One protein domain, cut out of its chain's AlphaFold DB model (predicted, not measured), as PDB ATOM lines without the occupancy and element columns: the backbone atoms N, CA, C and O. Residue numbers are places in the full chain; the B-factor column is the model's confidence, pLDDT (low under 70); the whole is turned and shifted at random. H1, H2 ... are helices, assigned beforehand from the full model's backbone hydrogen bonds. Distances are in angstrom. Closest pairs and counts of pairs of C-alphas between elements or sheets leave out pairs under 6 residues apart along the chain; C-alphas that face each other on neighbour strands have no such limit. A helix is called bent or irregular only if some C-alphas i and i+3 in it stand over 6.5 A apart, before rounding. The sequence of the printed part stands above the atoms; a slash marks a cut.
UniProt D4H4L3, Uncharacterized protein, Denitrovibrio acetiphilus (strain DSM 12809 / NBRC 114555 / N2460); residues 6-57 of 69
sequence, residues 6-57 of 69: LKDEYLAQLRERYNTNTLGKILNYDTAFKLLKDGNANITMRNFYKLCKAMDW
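What this domain is: This is residues 6 to 57 of the 69 residues of an uncharacterized protein of Denitrovibrio acetiphilus (strain DSM 12809 / NBRC 114555 / N2460) (UniProt D4H4L3). Three helices, H1, short H2 and H3, make a loosely formed triangle, and the fourth, H4, lies across one side of this group, reached by the link of residues 39 to 44. H3 has contacts with both H1 and H2, while H4 touches no helix and is near H1. The printed part has 52 residues with four named helices, H1, H2, H3 and H4 in that order along the chain, and no named strand; its class is all helix. The whole is compact, with a radius of gyration of the C-alphas of 9.4 A, and rounded, spanning 21 by 21 by 19 A.

Where its parts are: Start at Leu 6, the first printed residue, and find C-alpha 8 at (-33.712, 20.168, -46.805). There H1 begins; it takes residues 8 to 17 and measures 14.4 A from first to last C-alpha. After a tight link of 2 residues comes H2, residues 20 to 24. A tight link of 4 residues leads on to H3, residues 29 to 38, which begins with C-alpha 29 at (-40.526, 38.154, -41.593) and measures 14.1 A. H3 is neither bent nor irregular, but only just: C-alphas 35 and 38 are 6.0 A apart. A short link of 6 residues then brings you to H4, residues 45 to 55, the longest helix by residues, 15.2 A long and ending with C-alpha 55 at (-27.208, 32.485, -51.040).

How they stand to each other: Begin with H1 and look at Arg 15 and Leu 36, whose C-alphas, 6.1 A apart, are the closest of H1 and H3. These two helices touch, at a steep tilt of 58 degrees, and run opposite ways. Next look at Gly 24 and Ala 32: their C-alphas, 5.1 A apart, are the closest of H2 and H3, which touch with 12 pairs of C-alphas within 8 A. H1 and H2 are apart, but only just, with their closest C-alphas at 8.4 A. H1 and H4 are close but not clearly touching; their closest C-alphas, those of Leu 14 and Met 55, are 7.8 A apart. Their lines stand at a steep tilt of 57 degrees, and they run the same way. H4 is apart from H2 and from H3. In the backbones of H1, H2, H3 and H4, every O i to N i+4 pair is within hydrogen-bond range.

The domain as a whole: The two C-alphas farthest apart are those of Glu 16 and Met 45, at 22.6 A. From the first to the last printed C-alpha, Leu 6 to Trp 57, the distance is 11.6 A. The printed part runs from residue 6 to residue 57 with no cut, and it has no long link. In the B-factor column you will find a mean pLDDT of 88.0 for the printed part of this model; no printed residue is under 70.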
ATOM      1  N   LEU A   6     -38.262  24.507 -50.902       80.62
ATOM      2  CA  LEU A   6     -36.820  24.288 -50.848       80.62
ATOM      3  C   LEU A   6     -36.543  22.885 -50.307       80.62
ATOM      4  O   LEU A   6     -37.191  22.466 -49.350       80.62
ATOM      5  N   LYS A   7     -35.544  22.203 -50.873       82.50
ATOM      6  CA  LYS A   7     -35.030  20.945 -50.312       82.50
ATOM      7  C   LYS A   7     -34.384  21.183 -48.946       82.50
ATOM      8  O   LYS A   7     -33.875  22.274 -48.668       82.50
ATOM      9  N   ASP A   8     -34.300  20.126 -48.147       84.56
ATOM     10  CA  ASP A   8     -33.712  20.168 -46.805       84.56
ATOM     11  C   ASP A   8     -32.263  20.678 -46.784       84.56
ATOM     12  O   ASP A   8     -31.894  21.432 -45.884       84.56
ATOM     13  N   GLU A   9     -31.458  20.355 -47.800       87.25
ATOM     14  CA  GLU A   9     -30.075  20.846 -47.930       87.25
ATOM     15  C   GLU A   9     -29.999  22.380 -48.014       87.25
ATOM     16  O   GLU A   9     -29.144  23.014 -47.392       87.25
ATOM     17  N   TYR A  10     -30.942  22.997 -48.727       87.44
ATOM     18  CA  TYR A  10     -31.028  24.444 -48.886       87.44
ATOM     19  C   TYR A  10     -31.589  25.109 -47.626       87.44
ATOM     20  O   TYR A  10     -31.146  26.192 -47.234       87.44
ATOM     21  N   LEU A  11     -32.524  24.443 -46.945       88.44
ATOM     22  CA  LEU A  11     -33.031  24.884 -45.646       88.44
ATOM     23  C   LEU A  11     -31.944  24.838 -44.563       88.44
ATOM     24  O   LEU A  11     -31.876  25.748 -43.735       88.44
ATOM     25  N   ALA A  12     -31.074  23.826 -44.576       89.06
ATOM     26  CA  ALA A  12     -29.935  23.729 -43.668       89.06
ATOM     27  C   ALA A  12     -28.950  24.888 -43.883       89.06
ATOM     28  O   ALA A  12     -28.664  25.628 -42.944       89.06
ATOM     29  N   GLN A  13     -28.543  25.135 -45.133       90.88
ATOM     30  CA  GLN A  13     -27.671  26.264 -45.480       90.88
ATOM     31  C   GLN A  13     -28.273  27.620 -45.069       90.88
ATOM     32  O   GLN A  13     -27.567  28.514 -44.600       90.88
ATOM     33  N   LEU A  14     -29.593  27.783 -45.213       90.81
ATOM     34  CA  LEU A  14     -30.294  28.987 -44.760       90.81
ATOM     35  C   LEU A  14     -30.184  29.193 -43.251       90.81
ATOM     36  O   LEU A  14     -29.938  30.317 -42.815       90.81
ATOM     37  N   ARG A  15     -30.365  28.124 -42.468       91.38
ATOM     38  CA  ARG A  15     -30.300  28.154 -40.999       91.38
ATOM     39  C   ARG A  15     -28.888  28.412 -40.478       91.38
ATOM     40  O   ARG A  15     -28.746  29.039 -39.435       91.38
ATOM     41  N   GLU A  16     -27.864  27.971 -41.201       93.44
ATOM     42  CA  GLU A  16     -26.466  28.259 -40.862       93.44
ATOM     43  C   GLU A  16     -26.102  29.729 -41.096       93.44
ATOM     44  O   GLU A  16     -25.348  30.320 -40.324       93.44
ATOM     45  N   ARG A  17     -26.648  30.341 -42.154       92.88
ATOM     46  CA  ARG A  17     -26.255  31.690 -42.588       92.88
ATOM     47  C   ARG A  17     -27.137  32.805 -42.039       92.88
ATOM     48  O   ARG A  17     -26.665  33.930 -41.868       92.88
ATOM     49  N   TYR A  18     -28.415  32.526 -41.789       93.62
ATOM     50  CA  TYR A  18     -29.398  33.541 -41.436       93.62
ATOM     51  C   TYR A  18     -30.284  33.136 -40.258       93.62
ATOM     52  O   TYR A  18     -30.733  32.004 -40.124       93.62
ATOM     53  N   ASN A  19     -30.646  34.139 -39.458       94.00
ATOM     54  CA  ASN A  19     -31.796  34.079 -38.560       94.00
ATOM     55  C   ASN A  19     -33.022  34.764 -39.191       94.00
ATOM     56  O   ASN A  19     -32.905  35.503 -40.177       94.00
ATOM     57  N   THR A  20     -34.194  34.585 -38.577       93.88
ATOM     58  CA  THR A  20     -35.476  35.121 -39.064       93.88
ATOM     59  C   THR A  20     -35.441  36.622 -39.339       93.88
ATOM     60  O   THR A  20     -35.978  37.070 -40.348       93.88
ATOM     61  N   ASN A  21     -34.765  37.411 -38.498       93.38
ATOM     62  CA  ASN A  21     -34.676  38.860 -38.682       93.38
ATOM     63  C   ASN A  21     -33.822  39.224 -39.899       93.38
ATOM     64  O   ASN A  21     -34.190  40.099 -40.681       93.38
ATOM     65  N   THR A  22     -32.683  38.553 -40.077       95.00
ATOM     66  CA  THR A  22     -31.779  38.802 -41.210       95.00
ATOM     67  C   THR A  22     -32.372  38.340 -42.539       95.00
ATOM     68  O   THR A  22     -32.376  39.111 -43.497       95.00
ATOM     69  N   LEU A  23     -32.969  37.145 -42.583       93.06
ATOM     70  CA  LEU A  23     -33.651  36.630 -43.771       93.06
ATOM     71  C   LEU A  23     -34.944  37.409 -44.064       93.06
ATOM     72  O   LEU A  23     -35.302  37.640 -45.222       93.06
ATOM     73  N   GLY A  24     -35.615  37.892 -43.017       92.88
ATOM     74  CA  GLY A  24     -36.812  38.720 -43.116       92.88
ATOM     75  C   GLY A  24     -36.584  40.041 -43.851       92.88
ATOM     76  O   GLY A  24     -37.502  40.528 -44.504       92.88
ATOM     77  N   LYS A  25     -35.359  40.584 -43.836       93.50
ATOM     78  CA  LYS A  25     -34.991  41.767 -44.636       93.50
ATOM     79  C   LYS A  25     -34.947  41.486 -46.143       93.50
ATOM     80  O   LYS A  25     -35.076  42.413 -46.935       93.50
ATOM     81  N   ILE A  26     -34.766  40.227 -46.543       91.12
ATOM     82  CA  ILE A  26     -34.655  39.815 -47.949       91.12
ATOM     83  C   ILE A  26     -36.045  39.487 -48.519       91.12
ATOM     84  O   ILE A  26     -36.402  39.933 -49.616       91.12
ATOM     85  N   LEU A  27     -36.845  38.723 -47.766       88.12
ATOM     86  CA  LEU A  27     -38.129  38.174 -48.221       88.12
ATOM     87  C   LEU A  27     -39.323  38.884 -47.574       88.12
ATOM     88  O   LEU A  27     -40.140  39.485 -48.272       88.12
ATOM     89  N   ASN A  28     -39.422  38.738 -46.254       89.88
ATOM     90  CA  ASN A  28     -40.305  39.345 -45.249       89.88
ATOM     91  C   ASN A  28     -40.252  38.418 -44.014       89.88
ATOM     92  O   ASN A  28     -39.852  37.255 -44.128       89.88
ATOM     93  N   TYR A  29     -40.650  38.913 -42.841       91.00
ATOM     94  CA  TYR A  29     -40.526  38.154 -41.593       91.00
ATOM     95  C   TYR A  29     -41.331  36.842 -41.589       91.00
ATOM     96  O   TYR A  29     -40.796  35.814 -41.192       91.00
ATOM     97  N   ASP A  30     -42.581  36.850 -42.064       89.50
ATOM     98  CA  ASP A  30     -43.462  35.668 -42.041       89.50
ATOM     99  C   ASP A  30     -42.918  34.523 -42.912       89.50
ATOM    100  O   ASP A  30     -42.819  33.379 -42.470       89.50
ATOM    101  N   THR A  31     -42.473  34.846 -44.129       88.81
ATOM    102  CA  THR A  31     -41.845  33.876 -45.037       88.81
ATOM    103  C   THR A  31     -40.536  33.348 -44.454       88.81
ATOM    104  O   THR A  31     -40.302  32.142 -44.467       88.81
ATOM    105  N   ALA A  32     -39.692  34.231 -43.911       91.62
ATOM    106  CA  ALA A  32     -38.430  33.838 -43.291       91.62
ATOM    107  C   ALA A  32     -38.644  32.922 -42.079       91.62
ATOM    108  O   ALA A  32     -37.931  31.935 -41.916       91.62
ATOM    109  N   PHE A  33     -39.647  33.226 -41.255       91.75
ATOM    110  CA  PHE A  33     -39.998  32.434 -40.086       91.75
ATOM    111  C   PHE A  33     -40.435  31.024 -40.484       91.75
ATOM    112  O   PHE A  33     -39.883  30.055 -39.971       91.75
ATOM    113  N   LYS A  34     -41.364  30.904 -41.441       89.38
ATOM    114  CA  LYS A  34     -41.852  29.605 -41.935       89.38
ATOM    115  C   LYS A  34     -40.746  28.777 -42.592       89.38
ATOM    116  O   LYS A  34     -40.652  27.580 -42.332       89.38
ATOM    117  N   LEU A  35     -39.872  29.412 -43.384       88.44
ATOM    118  CA  LEU A  35     -38.718  28.747 -44.002       88.44
ATOM    119  C   LEU A  35     -37.784  28.162 -42.943       88.44
ATOM    120  O   LEU A  35     -37.454  26.981 -42.988       88.44
ATOM    121  N   LEU A  36     -37.362  28.979 -41.977       89.38
ATOM    122  CA  LEU A  36     -36.363  28.559 -41.000       89.38
ATOM    123  C   LEU A  36     -36.931  27.587 -39.967       89.38
ATOM    124  O   LEU A  36     -36.212  26.690 -39.530       89.38
ATOM    125  N   LYS A  37     -38.199  27.723 -39.581       87.69
ATOM    126  CA  LYS A  37     -38.789  26.893 -38.531       87.69
ATOM    127  C   LYS A  37     -39.163  25.498 -39.038       87.69
ATOM    128  O   LYS A  37     -38.705  24.518 -38.461       87.69
ATOM    129  N   ASP A  38     -39.893  25.398 -40.146       81.31
ATOM    130  CA  ASP A  38     -40.485  24.125 -40.587       81.31
ATOM    131  C   ASP A  38     -40.293  23.837 -42.084       81.31
ATOM    132  O   ASP A  38     -40.793  22.834 -42.584       81.31
ATOM    133  N   GLY A  39     -39.572  24.692 -42.824       77.12
ATOM    134  CA  GLY A  39     -39.347  24.524 -44.268       77.12
ATOM    135  C   GLY A  39     -40.603  24.698 -45.125       77.12
ATOM    136  O   GLY A  39     -40.532  24.753 -46.349       77.12
ATOM    137  N   ASN A  40     -41.761  24.847 -44.485       72.56
ATOM    138  CA  ASN A  40     -43.072  24.885 -45.105       72.56
ATOM    139  C   ASN A  40     -43.502  26.323 -45.422       72.56
ATOM    140  O   ASN A  40     -44.575  26.785 -45.031       72.56
ATOM    141  N   ALA A  41     -42.636  27.063 -46.112       74.06
ATOM    142  CA  ALA A  41     -43.009  28.349 -46.673       74.06
ATOM    143  C   ALA A  41     -43.309  28.180 -48.153       74.06
ATOM    144  O   ALA A  41     -42.441  27.794 -48.931       74.06
ATOM    145  N   ASN A  42     -44.523  28.542 -48.544       74.69
ATOM    146  CA  ASN A  42     -44.819  28.749 -49.945       74.69
ATOM    147  C   ASN A  42     -44.124  30.037 -50.409       74.69
ATOM    148  O   ASN A  42     -44.552  31.142 -50.056       74.69
ATOM    149  N   ILE A  43     -43.017  29.901 -51.140       81.31
ATOM    150  CA  ILE A  43     -42.276  31.053 -51.650       81.31
ATOM    151  C   ILE A  43     -42.678  31.353 -53.090       81.31
ATOM    152  O   ILE A  43     -42.713  30.490 -53.961       81.31
ATOM    153  N   THR A  44     -42.942  32.628 -53.361       83.88
ATOM    154  CA  THR A  44     -43.164  33.092 -54.733       83.88
ATOM    155  C   THR A  44     -41.862  33.039 -55.530       83.88
ATOM    156  O   THR A  44     -40.779  33.216 -54.970       83.88
ATOM    157  N   MET A  45     -41.956  32.928 -56.859       82.88
ATOM    158  CA  MET A  45     -40.788  32.951 -57.753       82.88
ATOM    159  C   MET A  45     -39.885  34.180 -57.538       82.88
ATOM    160  O   MET A  45     -38.659  34.096 -57.591       82.88
ATOM    161  N   ARG A  46     -40.481  35.339 -57.223       85.75
ATOM    162  CA  ARG A  46     -39.742  36.571 -56.899       85.75
ATOM    163  C   ARG A  46     -38.903  36.414 -55.631       85.75
ATOM    164  O   ARG A  46     -37.756  36.849 -55.597       85.75
ATOM    165  N   ASN A  47     -39.487  35.840 -54.584       86.44
ATOM    166  CA  ASN A  47     -38.809  35.607 -53.312       86.44
ATOM    167  C   ASN A  47     -37.734  34.529 -53.452       86.44
ATOM    168  O   ASN A  47     -36.635  34.706 -52.937       86.44
ATOM    169  N   PHE A  48     -38.014  33.485 -54.228       86.00
ATOM    170  CA  PHE A  48     -37.038  32.463 -54.572       86.00
ATOM    171  C   PHE A  48     -35.825  33.045 -55.313       86.00
ATOM    172  O   PHE A  48     -34.692  32.823 -54.904       86.00
ATOM    173  N   TYR A  49     -36.038  33.910 -56.309       86.94
ATOM    174  CA  TYR A  49     -34.937  34.581 -57.010       86.94
ATOM    175  C   TYR A  49     -34.060  35.436 -56.079       86.94
ATOM    176  O   TYR A  49     -32.833  35.427 -56.185       86.94
ATOM    177  N   LYS A  50     -34.673  36.172 -55.140       89.81
ATOM    178  CA  LYS A  50     -33.924  36.933 -54.126       89.81
ATOM    179  C   LYS A  50     -33.096  36.022 -53.221       89.81
ATOM    180  O   LYS A  50     -31.966  36.367 -52.896       89.81
ATOM    181  N   LEU A  51     -33.665  34.884 -52.828       89.25
ATOM    182  CA  LEU A  51     -33.003  33.845 -52.041       89.25
ATOM    183  C   LEU A  51     -31.779  33.294 -52.769       89.25
ATOM    184  O   LEU A  51     -30.691  33.317 -52.202       89.25
ATOM    185  N   CYS A  52     -31.935  32.902 -54.037       89.31
ATOM    186  CA  CYS A  52     -30.829  32.420 -54.860       89.31
ATOM    187  C   CYS A  52     -29.698  33.448 -54.938       89.31
ATOM    188  O   CYS A  52     -28.548  33.101 -54.711       89.31
ATOM    189  N   LYS A  53     -30.013  34.735 -55.148       90.50
ATOM    190  CA  LYS A  53     -28.994  35.798 -55.134       90.50
ATOM    191  C   LYS A  53     -28.312  35.991 -53.781       90.50
ATOM    192  O   LYS A  53     -27.125  36.280 -53.744       90.50
ATOM    193  N   ALA A  54     -29.057  35.894 -52.684       90.81
ATOM    194  CA  ALA A  54     -28.501  36.078 -51.345       90.81
ATOM    195  C   ALA A  54     -27.587  34.918 -50.929       90.81
ATOM    196  O   ALA A  54     -26.595  35.125 -50.230       90.81
ATOM    197  N   MET A  55     -27.930  33.709 -51.367       90.44
ATOM    198  CA  MET A  55     -27.208  32.485 -51.040       90.44
ATOM    199  C   MET A  55     -26.138  32.102 -52.061       90.44
ATOM    200  O   MET A  55     -25.337  31.225 -51.760       90.44
ATOM    201  N   ASP A  56     -26.104  32.774 -53.213       89.50
ATOM    202  CA  ASP A  56     -25.302  32.392 -54.380       89.50
ATOM    203  C   ASP A  56     -25.661  30.988 -54.902       89.50
ATOM    204  O   ASP A  56     -24.811  30.167 -55.233       89.50
ATOM    205  N   TRP A  57     -26.963  30.684 -54.926       87.31
ATOM    206  CA  TRP A  57     -27.478  29.428 -55.468       87.31
ATOM    207  C   TRP A  57     -27.816  29.552 -56.946       87.31
ATOM    208  O   TRP A  57     -28.399  30.544 -57.396       87.31
TER     209      TRP A  57